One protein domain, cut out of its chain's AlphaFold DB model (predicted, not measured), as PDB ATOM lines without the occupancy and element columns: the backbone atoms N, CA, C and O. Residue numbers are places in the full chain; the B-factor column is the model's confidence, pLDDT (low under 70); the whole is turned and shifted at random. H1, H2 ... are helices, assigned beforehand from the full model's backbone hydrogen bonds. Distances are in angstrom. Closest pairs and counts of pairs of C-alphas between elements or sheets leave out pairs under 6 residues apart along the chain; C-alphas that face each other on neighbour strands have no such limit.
ATOM      1  N   GLY A  40     -33.791   0.878 -48.645       94.00
ATOM      2  CA  GLY A  40     -33.786  -0.451 -48.032       94.00
ATOM      3  C   GLY A  40     -34.204  -1.570 -48.995       94.00
ATOM      4  O   GLY A  40     -33.578  -2.627 -49.012       94.00
ATOM      5  N   ALA A  41     -35.206  -1.333 -49.848       95.12
ATOM      6  CA  ALA A  41     -35.646  -2.318 -50.837       95.12
ATOM      7  C   ALA A  41     -34.593  -2.580 -51.925       95.12
ATOM      8  O   ALA A  41     -34.392  -3.726 -52.315       95.12
ATOM      9  N   ILE A  42     -33.871  -1.541 -52.353       95.38
ATOM     10  CA  ILE A  42     -32.784  -1.664 -53.340       95.38
ATOM     11  C   ILE A  42     -31.650  -2.545 -52.792       95.38
ATOM     12  O   ILE A  42     -31.107  -3.386 -53.507       95.38
ATOM     13  N   ILE A  43     -31.309  -2.394 -51.507       96.62
ATOM     14  CA  ILE A  43     -30.269  -3.210 -50.862       96.62
ATOM     15  C   ILE A  43     -30.713  -4.670 -50.742       96.62
ATOM     16  O   ILE A  43     -29.928  -5.565 -51.056       96.62
ATOM     17  N   ALA A  44     -31.967  -4.922 -50.350       96.31
ATOM     18  CA  ALA A  44     -32.514  -6.279 -50.302       96.31
ATOM     19  C   ALA A  44     -32.395  -6.983 -51.661       96.31
ATOM     20  O   ALA A  44     -31.879  -8.098 -51.738       96.31
ATOM     21  N   GLU A  45     -32.805  -6.297 -52.730       95.62
ATOM     22  CA  GLU A  45     -32.744  -6.807 -54.099       95.62
ATOM     23  C   GLU A  45     -31.300  -7.098 -54.530       95.62
ATOM     24  O   GLU A  45     -31.026  -8.169 -55.070       95.62
ATOM     25  N   SER A  46     -30.352  -6.212 -54.200       96.19
ATOM     26  CA  SER A  46     -28.935  -6.392 -54.548       96.19
ATOM     27  C   SER A  46     -28.285  -7.636 -53.924       96.19
ATOM     28  O   SER A  46     -27.368  -8.210 -54.507       96.19
ATOM     29  N   ILE A  47     -28.783  -8.086 -52.767       96.38
ATOM     30  CA  ILE A  47     -28.284  -9.265 -52.030       96.38
ATOM     31  C   ILE A  47     -29.126 -10.517 -52.359       96.38
ATOM     32  O   ILE A  47     -28.822 -11.637 -51.931       96.38
ATOM     33  N   GLY A  48     -30.183 -10.351 -53.162       95.94
ATOM     34  CA  GLY A  48     -31.106 -11.416 -53.539       95.94
ATOM     35  C   GLY A  48     -32.009 -11.853 -52.387       95.94
ATOM     36  O   GLY A  48     -32.264 -13.047 -52.226       95.94
ATOM     37  N   ILE A  49     -32.449 -10.910 -51.549       96.25
ATOM     38  CA  ILE A  49     -33.448 -11.137 -50.502       96.25
ATOM     39  C   ILE A  49     -34.809 -10.685 -51.034       96.25
ATOM     40  O   ILE A  49     -35.014  -9.503 -51.300       96.25
ATOM     41  N   ASP A  50     -35.757 -11.615 -51.140       95.62
ATOM     42  CA  ASP A  50     -37.146 -11.277 -51.454       95.62
ATOM     43  C   ASP A  50     -37.864 -10.786 -50.192       95.62
ATOM     44  O   ASP A  50     -38.074 -11.540 -49.242       95.62
ATOM     45  N   LEU A  51     -38.256  -9.510 -50.180       95.12
ATOM     46  CA  LEU A  51     -38.974  -8.911 -49.055       95.12
ATOM     47  C   LEU A  51     -40.351  -9.548 -48.823       95.12
ATOM     48  O   LEU A  51     -40.829  -9.536 -47.692       95.12
ATOM     49  N   ASN A  52     -40.983 -10.122 -49.849       94.12
ATOM     50  CA  ASN A  52     -42.289 -10.777 -49.701       94.12
ATOM     51  C   ASN A  52     -42.179 -12.152 -49.022       94.12
ATOM     52  O   ASN A  52     -43.164 -12.646 -48.478       94.12
ATOM     53  N   ALA A  53     -40.981 -12.744 -49.031       95.00
ATOM     54  CA  ALA A  53     -40.655 -14.000 -48.363       95.00
ATOM     55  C   ALA A  53     -40.272 -13.821 -46.881       95.00
ATOM     56  O   ALA A  53     -40.051 -14.803 -46.173       95.00
ATOM     57  N   ILE A  54     -40.144 -12.579 -46.404       95.69
ATOM     58  CA  ILE A  54     -39.723 -12.272 -45.035       95.69
ATOM     59  C   ILE A  54     -40.913 -12.387 -44.081       95.69
ATOM     60  O   ILE A  54     -41.880 -11.629 -44.173       95.69
ATOM     61  N   GLY A  55     -40.792 -13.281 -43.100       96.19
ATOM     62  CA  GLY A  55     -41.723 -13.394 -41.988       96.19
ATOM     63  C   GLY A  55     -41.413 -12.441 -40.828       96.19
ATOM     64  O   GLY A  55     -40.456 -11.651 -40.809       96.19
ATOM     65  N   ARG A  56     -42.253 -12.514 -39.790       95.88
ATOM     66  CA  ARG A  56     -42.139 -11.661 -38.593       95.88
ATOM     67  C   ARG A  56     -40.832 -11.882 -37.821       95.88
ATOM     68  O   ARG A  56     -40.321 -10.940 -37.205       95.88
ATOM     69  N   ALA A  57     -40.303 -13.105 -37.829       95.75
ATOM     70  CA  ALA A  57     -39.081 -13.461 -37.113       95.75
ATOM     71  C   ALA A  57     -37.841 -12.844 -37.778       95.75
ATOM     72  O   ALA A  57     -37.011 -12.222 -37.106       95.75
ATOM     73  N   GLU A  58     -37.752 -12.942 -39.100       96.31
ATOM     74  CA  GLU A  58     -36.665 -12.408 -39.914       96.31
ATOM     75  C   GLU A  58     -36.665 -10.880 -39.883       96.31
ATOM     76  O   GLU A  58     -35.625 -10.276 -39.617       96.31
ATOM     77  N   ALA A  59     -37.832 -10.240 -40.021       97.25
ATOM     78  CA  ALA A  59     -37.951  -8.787 -39.907       97.25
ATOM     79  C   ALA A  59     -37.460  -8.268 -38.540       97.25
ATOM     80  O   ALA A  59     -36.754  -7.258 -38.456       97.25
ATOM     81  N   LYS A  60     -37.776  -8.978 -37.445       97.31
ATOM     82  CA  LYS A  60     -37.277  -8.640 -36.101       97.31
ATOM     83  C   LYS A  60     -35.759  -8.834 -35.986       97.31
ATOM     84  O   LYS A  60     -35.095  -8.051 -35.298       97.31
ATOM     85  N   LYS A  61     -35.209  -9.846 -36.663       97.88
ATOM     86  CA  LYS A  61     -33.767 -10.114 -36.719       97.88
ATOM     87  C   LYS A  61     -33.022  -9.007 -37.469       97.88
ATOM     88  O   LYS A  61     -32.065  -8.477 -36.913       97.88
ATOM     89  N   ILE A  62     -33.502  -8.600 -38.647       98.00
ATOM     90  CA  ILE A  62     -32.946  -7.478 -39.428       98.00
ATOM     91  C   ILE A  62     -32.958  -6.192 -38.593       98.00
ATOM     92  O   ILE A  62     -31.912  -5.573 -38.417       98.00
ATOM     93  N   MET A  63     -34.096  -5.849 -37.968       97.88
ATOM     94  CA  MET A  63     -34.194  -4.667 -37.098       97.88
ATOM     95  C   MET A  63     -33.172  -4.699 -35.955       97.88
ATOM     96  O   MET A  63     -32.548  -3.683 -35.657       97.88
ATOM     97  N   SER A  64     -33.006  -5.851 -35.300       98.19
ATOM     98  CA  SER A  64     -32.062  -5.991 -34.184       98.19
ATOM     99  C   SER A  64     -30.608  -5.852 -34.645       98.19
ATOM    100  O   SER A  64     -29.789  -5.287 -33.922       98.19
ATOM    101  N   LEU A  65     -30.286  -6.346 -35.844       98.19
ATOM    102  CA  LEU A  65     -28.953  -6.253 -36.437       98.19
ATOM    103  C   LEU A  65     -28.624  -4.820 -36.869       98.19
ATOM    104  O   LEU A  65     -27.575  -4.318 -36.476       98.19
ATOM    105  N   GLU A  66     -29.530  -4.138 -37.572       98.00
ATOM    106  CA  GLU A  66     -29.355  -2.720 -37.913       98.00
ATOM    107  C   GLU A  66     -29.243  -1.854 -36.658       98.00
ATOM    108  O   GLU A  66     -28.319  -1.054 -36.544       98.00
ATOM    109  N   HIS A  67     -30.121  -2.056 -35.668       98.00
ATOM    110  CA  HIS A  67     -30.057  -1.338 -34.393       98.00
ATOM    111  C   HIS A  67     -28.700  -1.506 -33.701       98.00
ATOM    112  O   HIS A  67     -28.163  -0.551 -33.148       98.00
ATOM    113  N   LYS A  68     -28.129  -2.716 -33.742       98.19
ATOM    114  CA  LYS A  68     -26.826  -3.009 -33.140       98.19
ATOM    115  C   LYS A  68     -25.680  -2.262 -33.833       98.19
ATOM    116  O   LYS A  68     -24.738  -1.880 -33.151       98.19
ATOM    117  N   VAL A  69     -25.755  -2.065 -35.150       97.62
ATOM    118  CA  VAL A  69     -24.737  -1.329 -35.921       97.62
ATOM    119  C   VAL A  69     -24.926   0.184 -35.781       97.62
ATOM    120  O   VAL A  69     -23.955   0.909 -35.598       97.62
ATOM    121  N   LEU A  70     -26.172   0.661 -35.821       97.00
ATOM    122  CA  LEU A  70     -26.508   2.083 -35.732       97.00
ATOM    123  C   LEU A  70     -26.375   2.649 -34.309       97.00
ATOM    124  O   LEU A  70     -26.090   3.831 -34.143       97.00
ATOM    125  N   GLY A  71     -26.639   1.838 -33.281       97.75
ATOM    126  CA  GLY A  71     -26.743   2.284 -31.885       97.75
ATOM    127  C   GLY A  71     -28.043   3.038 -31.558       97.75
ATOM    128  O   GLY A  71     -28.224   3.509 -30.438       97.75
ATOM    129  N   PHE A  72     -28.959   3.160 -32.518       96.12
ATOM    130  CA  PHE A  72     -30.278   3.774 -32.363       96.12
ATOM    131  C   PHE A  72     -31.290   3.066 -33.262       96.12
ATOM    132  O   PHE A  72     -30.931   2.327 -34.180       96.12
ATOM    133  N   ARG A  73     -32.585   3.275 -32.997       97.00
ATOM    134  CA  ARG A  73     -33.667   2.615 -33.741       97.00
ATOM    135  C   ARG A  73     -33.587   2.943 -35.241       97.00
ATOM    136  O   ARG A  73     -33.558   4.135 -35.563       97.00
ATOM    137  N   PRO A  74     -33.609   1.939 -36.140       97.12
ATOM    138  CA  PRO A  74     -33.546   2.184 -37.575       97.12
ATOM    139  C   PRO A  74     -34.597   3.209 -38.035       97.12
ATOM    140  O   PRO A  74     -35.740   3.168 -37.562       97.12
ATOM    141  N   PRO A  75     -34.229   4.164 -38.907       96.00
ATOM    142  CA  PRO A  75     -35.155   5.158 -39.438       96.00
ATOM    143  C   PRO A  75     -36.197   4.511 -40.361       96.00
ATOM    144  O   PRO A  75     -36.046   3.379 -40.814       96.00
ATOM    145  N   HIS A  76     -37.262   5.244 -40.679       94.50
ATOM    146  CA  HIS A  76     -38.218   4.821 -41.705       94.50
ATOM    147  C   HIS A  76     -37.548   4.788 -43.090       94.50
ATOM    148  O   HIS A  76     -36.663   5.596 -43.369       94.50
ATOM    149  N   GLY A  77     -37.962   3.852 -43.947       93.94
ATOM    150  CA  GLY A  77     -37.347   3.627 -45.264       93.94
ATOM    151  C   GLY A  77     -35.992   2.902 -45.232       93.94
ATOM    152  O   GLY A  77     -35.357   2.769 -46.279       93.94
ATOM    153  N   SER A  78     -35.550   2.454 -44.049       97.25
ATOM    154  CA  SER A  78     -34.489   1.447 -43.891       97.25
ATOM    155  C   SER A  78     -34.980   0.062 -44.311       97.25
ATOM    156  O   SER A  78     -36.189  -0.187 -44.380       97.25
ATOM    157  N   LEU A  79     -34.044  -0.855 -44.540       97.81
ATOM    158  CA  LEU A  79     -34.329  -2.255 -44.835       97.81
ATOM    159  C   LEU A  79     -35.166  -2.898 -43.713       97.81
ATOM    160  O   LEU A  79     -36.159  -3.565 -44.005       97.81
ATOM    161  N   ALA A  80     -34.850  -2.638 -42.441       97.69
ATOM    162  CA  ALA A  80     -35.643  -3.110 -41.306       97.69
ATOM    163  C   ALA A  80     -37.098  -2.615 -41.336       97.69
ATOM    164  O   ALA A  80     -38.016  -3.386 -41.039       97.69
ATOM    165  N   ALA A  81     -37.323  -1.343 -41.676       97.56
ATOM    166  CA  ALA A  81     -38.670  -0.780 -41.757       97.56
ATOM    167  C   ALA A  81     -39.489  -1.426 -42.888       97.56
ATOM    168  O   ALA A  81     -40.662  -1.744 -42.689       97.56
ATOM    169  N   GLU A  82     -38.867  -1.674 -44.042       96.88
ATOM    170  CA  GLU A  82     -39.508  -2.354 -45.175       96.88
ATOM    171  C   GLU A  82     -39.795  -3.826 -44.882       96.88
ATOM    172  O   GLU A  82     -40.903  -4.300 -45.126       96.88
ATOM    173  N   ALA A  83     -38.841  -4.535 -44.274       97.12
ATOM    174  CA  ALA A  83     -39.019  -5.915 -43.836       97.12
ATOM    175  C   ALA A  83     -40.191  -6.046 -42.850       97.12
ATOM    176  O   ALA A  83     -40.995  -6.970 -42.955       97.12
ATOM    177  N   GLN A  84     -40.342  -5.099 -41.918       97.31
ATOM    178  CA  GLN A  84     -41.496  -5.056 -41.015       97.31
ATOM    179  C   GLN A  84     -42.807  -4.771 -41.747       97.31
ATOM    180  O   GLN A  84     -43.822  -5.388 -41.427       97.31
ATOM    181  N   ALA A  85     -42.800  -3.854 -42.716       96.50
ATOM    182  CA  ALA A  85     -43.980  -3.544 -43.515       96.50
ATOM    183  C   ALA A  85     -44.415  -4.735 -44.386       96.50
ATOM    184  O   ALA A  85     -45.615  -4.963 -44.546       96.50
ATOM    185  N   ALA A  86     -43.464  -5.505 -44.918       95.12
ATOM    186  CA  ALA A  86     -43.731  -6.725 -45.672       95.12
ATOM    187  C   ALA A  86     -44.239  -7.856 -44.762       95.12
ATOM    188  O   ALA A  86     -45.312  -8.403 -45.012       95.12
ATOM    189  N   ALA A  87     -43.562  -8.111 -43.638       96.00
ATOM    190  CA  ALA A  87     -43.981  -9.111 -42.655       96.00
ATOM    191  C   ALA A  87     -45.353  -8.802 -42.027       96.00
ATOM    192  O   ALA A  87     -46.091  -9.709 -41.656       96.00
ATOM    193  N   ALA A  88     -45.734  -7.525 -41.910       96.50
ATOM    194  CA  ALA A  88     -47.069  -7.144 -41.449       96.50
ATOM    195  C   ALA A  88     -48.178  -7.534 -42.443       96.50
ATOM    196  O   ALA A  88     -49.308  -7.772 -42.025       96.50
ATOM    197  N   LYS A  89     -47.866  -7.603 -43.745       95.62
ATOM    198  CA  LYS A  89     -48.798  -8.073 -44.784       95.62
ATOM    199  C   LYS A  89     -48.854  -9.597 -44.846       95.62
ATOM    200  O   LYS A  89     -49.900 -10.146 -45.178       95.62
ATOM    201  N   HIS A  90     -47.745 -10.254 -44.516       90.44
ATOM    202  CA  HIS A  90     -47.575 -11.698 -44.628       90.44
ATOM    203  C   HIS A  90     -46.938 -12.271 -43.347       90.44
ATOM    204  O   HIS A  90     -45.745 -12.570 -43.324       90.44
ATOM    205  N   PRO A  91     -47.703 -12.386 -42.242       83.06
ATOM    206  CA  PRO A  91     -47.144 -12.747 -40.937       83.06
ATOM    207  C   PRO A  91     -46.584 -14.174 -40.884       83.06
ATOM    208  O   PRO A  91     -45.581 -14.400 -40.205       83.06
ATOM    209  N   GLU A  92     -47.199 -15.104 -41.615       86.25
ATOM    210  CA  GLU A  92     -46.747 -16.481 -41.806       86.25
ATOM    211  C   GLU A  92     -46.867 -16.805 -43.293       86.25
ATOM    212  O   GLU A  92     -47.964 -16.775 -43.851       86.25
ATOM    213  N   VAL A  93     -45.734 -17.071 -43.947       81.31
ATOM    214  CA  VAL A  93     -45.706 -17.489 -45.352       81.31
ATOM    215  C   VAL A  93     -45.375 -18.978 -45.390       81.31
ATOM    216  O   VAL A  93     -44.199 -19.340 -45.440       81.31
ATOM    217  N   PRO A  94     -46.377 -19.869 -45.288       86.19
ATOM    218  CA  PRO A  94     -46.128 -21.298 -45.384       86.19
ATOM    219  C   PRO A  94     -45.573 -21.634 -46.775       86.19
ATOM    220  O   PRO A  94     -46.091 -21.174 -47.791       86.19
ATOM    221  N   GLY A  95     -44.508 -22.435 -46.817       87.69
ATOM    222  CA  GLY A  95     -43.942 -22.968 -48.060       87.69
ATOM    223  C   GLY A  95     -42.952 -22.064 -48.799       87.69
ATOM    224  O   GLY A  95     -42.411 -22.490 -49.816       87.69
ATOM    225  N   VAL A  96     -42.665 -20.855 -48.306       89.62
ATOM    226  CA  VAL A  96     -41.600 -20.020 -48.878       89.62
ATOM    227  C   VAL A  96     -40.288 -20.272 -48.143       89.62
ATOM    228  O   VAL A  96     -40.229 -20.266 -46.914       89.62
ATOM    229  N   GLN A  97     -39.227 -20.525 -48.911       91.38
ATOM    230  CA  GLN A  97     -37.896 -20.756 -48.367       91.38
ATOM    231  C   GLN A  97     -37.416 -19.496 -47.642       91.38
ATOM    232  O   GLN A  97     -37.267 -18.434 -48.248       91.38
ATOM    233  N   GLN A  98     -37.181 -19.619 -46.336       90.69
ATOM    234  CA  GLN A  98     -36.704 -18.501 -45.530       90.69
ATOM    235  C   GLN A  98     -35.331 -18.027 -46.037       90.69
ATOM    236  O   GLN A  98     -34.470 -18.859 -46.350       90.69
ATOM    237  N   PRO A  99     -35.084 -16.706 -46.095       94.06
ATOM    238  CA  PRO A  99     -33.784 -16.181 -46.483       94.06
ATOM    239  C   PRO A  99     -32.683 -16.693 -45.551       94.06
ATOM    240  O   PRO A  99     -32.840 -16.707 -44.327       94.06
ATOM    241  N   HIS A 100     -31.529 -17.048 -46.119       96.81
ATOM    242  CA  HIS A 100     -30.386 -17.470 -45.315       96.81
ATOM    243  C   HIS A 100     -30.007 -16.387 -44.286       96.81
ATOM    244  O   HIS A 100     -29.871 -15.209 -44.636       96.81
ATOM    245  N   PRO A 101     -29.776 -16.762 -43.015       96.19
ATOM    246  CA  PRO A 101     -29.560 -15.805 -41.931       96.19
ATOM    247  C   PRO A 101     -28.291 -14.962 -42.109       96.19
ATOM    248  O   PRO A 101     -28.207 -13.862 -41.562       96.19
ATOM    249  N   GLU A 102     -27.313 -15.465 -42.859       97.56
ATOM    250  CA  GLU A 102     -26.071 -14.757 -43.175       97.56
ATOM    251  C   GLU A 102     -26.312 -13.599 -44.143       97.56
ATOM    252  O   GLU A 102     -25.877 -12.482 -43.866       97.56
ATOM    253  N   LYS A 103     -27.118 -13.820 -45.192       97.62
ATOM    254  CA  LYS A 103     -27.524 -12.769 -46.137       97.62
ATOM    255  C   LYS A 103     -28.295 -11.653 -45.437       97.62
ATOM    256  O   LYS A 103     -28.037 -10.479 -45.673       97.62
ATOM    257  N   LEU A 104     -29.189 -12.009 -44.509       97.31
ATOM    258  CA  LEU A 104     -29.911 -11.024 -43.692       97.31
ATOM    259  C   LEU A 104     -28.958 -10.156 -42.857       97.31
ATOM    260  O   LEU A 104     -29.186  -8.958 -42.689       97.31
ATOM    261  N   LYS A 105     -27.889 -10.756 -42.321       98.12
ATOM    262  CA  LYS A 105     -26.874 -10.051 -41.530       98.12
ATOM    263  C   LYS A 105     -26.021  -9.125 -42.383       98.12
ATOM    264  O   LYS A 105     -25.698  -8.032 -41.924       98.12
ATOM    265  N   GLU A 106     -25.659  -9.552 -43.582       98.06
ATOM    266  CA  GLU A 106     -24.935  -8.730 -44.546       98.06
ATOM    267  C   GLU A 106     -25.776  -7.527 -44.994       98.06
ATOM    268  O   GLU A 106     -25.330  -6.388 -44.867       98.06
ATOM    269  N   ALA A 107     -27.034  -7.757 -45.376       97.88
ATOM    270  CA  ALA A 107     -27.951  -6.703 -45.806       97.88
ATOM    271  C   ALA A 107     -28.206  -5.648 -44.724       97.88
ATOM    272  O   ALA A 107     -28.134  -4.450 -44.995       97.88
ATOM    273  N   ALA A 108     -28.422  -6.089 -43.482       98.25
ATOM    274  CA  ALA A 108     -28.595  -5.196 -42.339       98.25
ATOM    275  C   ALA A 108     -27.356  -4.318 -42.081       98.25
ATOM    276  O   ALA A 108     -27.486  -3.151 -41.720       98.25
ATOM    277  N   LYS A 109     -26.143  -4.856 -42.262       98.38
ATOM    278  CA  LYS A 109     -24.908  -4.074 -42.100       98.38
ATOM    279  C   LYS A 109     -24.757  -3.025 -43.198       98.38
ATOM    280  O   LYS A 109     -24.496  -1.870 -42.878       98.38
ATOM    281  N   ILE A 110     -24.972  -3.415 -44.455       98.31
ATOM    282  CA  ILE A 110     -24.848  -2.518 -45.613       98.31
ATOM    283  C   ILE A 110     -25.840  -1.350 -45.503       98.31
ATOM    284  O   ILE A 110     -25.454  -0.195 -45.697       98.31
ATOM    285  N   ASP A 111     -27.098  -1.614 -45.131       98.19
ATOM    286  CA  ASP A 111     -28.083  -0.540 -44.954       98.19
ATOM    287  C   ASP A 111     -27.749   0.376 -43.769       98.19
ATOM    288  O   ASP A 111     -27.850   1.600 -43.878       98.19
ATOM    289  N   ALA A 112     -27.281  -0.191 -42.654       98.12
ATOM    290  CA  ALA A 112     -26.850   0.596 -41.506       98.12
ATOM    291  C   ALA A 112     -25.668   1.525 -41.848       98.12
ATOM    292  O   ALA A 112     -25.685   2.704 -41.490       98.12
ATOM    293  N   GLU A 113     -24.668   1.027 -42.577       98.00
ATOM    294  CA  GLU A 113     -23.522   1.822 -43.035       98.00
ATOM    295  C   GLU A 113     -23.952   2.952 -43.979       98.00
ATOM    296  O   GLU A 113     -23.526   4.099 -43.796       98.00
ATOM    297  N   ARG A 114     -24.869   2.673 -44.917       97.88
ATOM    298  CA  ARG A 114     -25.480   3.701 -45.775       97.88
ATOM    299  C   ARG A 114     -26.133   4.803 -44.941       97.88
ATOM    300  O   ARG A 114     -25.894   5.983 -45.187       97.88
ATOM    301  N   ILE A 115     -26.938   4.441 -43.944       97.12
ATOM    302  CA  ILE A 115     -27.645   5.408 -43.090       97.12
ATOM    303  C   ILE A 115     -26.661   6.279 -42.299       97.12
ATOM    304  O   ILE A 115     -26.893   7.482 -42.151       97.12
ATOM    305  N   LEU A 116     -25.571   5.702 -41.789       96.12
ATOM    306  CA  LEU A 116     -24.525   6.467 -41.107       96.12
ATOM    307  C   LEU A 116     -23.841   7.452 -42.063       96.12
ATOM    308  O   LEU A 116     -23.640   8.610 -41.693       96.12
ATOM    309  N   ALA A 117     -23.543   7.027 -43.293       96.75
ATOM    310  CA  ALA A 117     -22.984   7.901 -44.319       96.75
ATOM    311  C   ALA A 117     -23.942   9.053 -44.667       96.75
ATOM    312  O   ALA A 117     -23.542  10.216 -44.616       96.75
ATOM    313  N   GLU A 118     -25.225   8.764 -44.903       94.69
ATOM    314  CA  GLU A 118     -26.247   9.783 -45.183       94.69
ATOM    315  C   GLU A 118     -26.411  10.782 -44.036       94.69
ATOM    316  O   GLU A 118     -26.622  11.973 -44.268       94.69
ATOM    317  N   ARG A 119     -26.327  10.325 -42.781       93.44
ATOM    318  CA  ARG A 119     -26.374  11.223 -41.620       93.44
ATOM    319  C   ARG A 119     -25.150  12.122 -41.558       93.44
ATOM    320  O   ARG A 119     -25.314  13.326 -41.394       93.44
ATOM    321  N   LYS A 120     -23.959  11.569 -41.777       93.69
ATOM    322  CA  LYS A 120     -22.715  12.343 -41.826       93.69
ATOM    323  C   LYS A 120     -22.730  13.380 -42.955       93.69
ATOM    324  O   LYS A 120     -22.254  14.500 -42.782       93.69
ATOM    325  N   GLU A 121     -23.306  13.045 -44.107       92.44
ATOM    326  CA  GLU A 121     -23.500  13.992 -45.209       92.44
ATOM    327  C   GLU A 121     -24.551  15.064 -44.892       92.44
ATOM    328  O   GLU A 121     -24.362  16.236 -45.228       92.44
ATOM    329  N   LYS A 122     -25.640  14.707 -44.203       86.19
ATOM    330  CA  LYS A 122     -26.641  15.676 -43.722       86.19
ATOM    331  C   LYS A 122     -26.066  16.642 -42.691       86.19
ATOM    332  O   LYS A 122     -26.337  17.836 -42.772       86.19
ATOM    333  N   GLU A 123     -25.239  16.147 -41.776       86.06
ATOM    334  CA  GLU A 123     -24.490  16.974 -40.826       86.06
ATOM    335  C   GLU A 123     -23.543  17.927 -41.563       86.06
ATOM    336  O   GLU A 123     -23.539  19.125 -41.295       86.06
ATOM    337  N   LYS A 124     -22.809  17.429 -42.567       86.25
ATOM    338  CA  LYS A 124     -21.890  18.250 -43.367       86.25
ATOM    339  C   LYS A 124     -22.602  19.305 -44.216       86.25
ATOM    340  O   LYS A 124     -22.069  20.391 -44.413       86.25
ATOM    341  N   SER A 125     -23.774  18.981 -44.756       82.12
ATOM    342  CA  SER A 125     -24.537  19.903 -45.603       82.12
ATOM    343  C   SER A 125     -25.277  20.977 -44.807       82.12
ATOM    344  O   SER A 125     -25.781  21.915 -45.415       82.12
ATOM    345  N   GLY A 126     -25.366  20.869 -43.476       71.38
ATOM    346  CA  GLY A 126     -26.123  21.818 -42.652       71.38
ATOM    347  C   GLY A 126     -27.634  21.806 -42.930       71.38
ATOM    348  O   GLY A 126     -28.372  22.597 -42.358       71.38
TER     349      GLY A 126
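AT A GLANCE: This is residues 40 to 126 of the 405 residues of an uncharacterized protein of Phlebiopsis gigantea 11061_1 CR5-6 (UniProt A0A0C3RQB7). A long helix, H4, runs past a small cluster of three shorter helices: its first part packs on the helical hairpin of H2 and H3 and on the short H1, while its far end, residues 117 to 125, sticks out as a free arm with Gly 126. H1 and H2 lie on opposite sides of the cluster, with H3 and the first part of H4 between them, and the helices mostly cross. The printed part has 87 residues with four named helices, H1, H2, H3 and H4 in that order along the chain, and no named strand; the class is all helix. The whole is compact, with a radius of gyration of the C-alphas of 13.0 A, and spans 48 by 21 by 20 A, the arm of H4 adding to the length.

IN THESE COORDINATES: H4, the longest helix, holds residues 101 to 125 and measures 36.2 A from C-alpha 101 at (-29.560, -15.805, -41.931) to C-alpha 125 at (-24.537, 19.903, -45.603). H2 holds residues 56 to 70 and is 21.0 A long. H3 holds residues 79 to 89 and is 15.6 A long. H1, residues 40 to 47, is 11.1 A long and begins with C-alpha 40 at (-33.786, -0.451, -48.032).

HOW THE PARTS SIT: H4 and H2 touch at a steep tilt of 43 degrees and run the same way; their closest C-alphas, those of Glu 66 and Ala 108, are 5.1 A apart. With residues 103 to 111 alone, H4 touches H1 at a steep tilt of 47 degrees, opposite ways; the closest C-alphas are those of Ala 44 and Ala 107, 6.4 A apart. With residues 107 to 111 alone, H4 touches H3 at a steep tilt of 56 degrees, opposite ways; the closest C-alphas, those of Leu 79 and Asp 111, are 6.5 A apart. H2 and H3 form a helical hairpin: they touch at a shallow tilt of 17 degrees, opposite ways, with the C-alphas of Met 63 and Ala 80 closest at 4.7 A. H1 and H3 touch and stand about perpendicular, at 82 degrees, with the C-alphas of Gly 40 and Leu 79 closest at 3.7 A. H1 and H2 are apart. In H1, H2 and H4 every O i to N i+4 pair is within hydrogen-bond range; in H3, 6 of 7 are.

THE WHOLE: The C-alphas farthest apart are those of Gly 95 and Gly 126, at 48.5 A. Without residues 117 to 126, which stand free, the body spans 36 by 20 by 18 A. The link from H3 to H4, 11 residues, is long; those from H1 to H2 and from H2 to H3, 8 residues each, are short. The printed part has no cut. The mean pLDDT of the printed part is 94.8, and no printed residue is under 70.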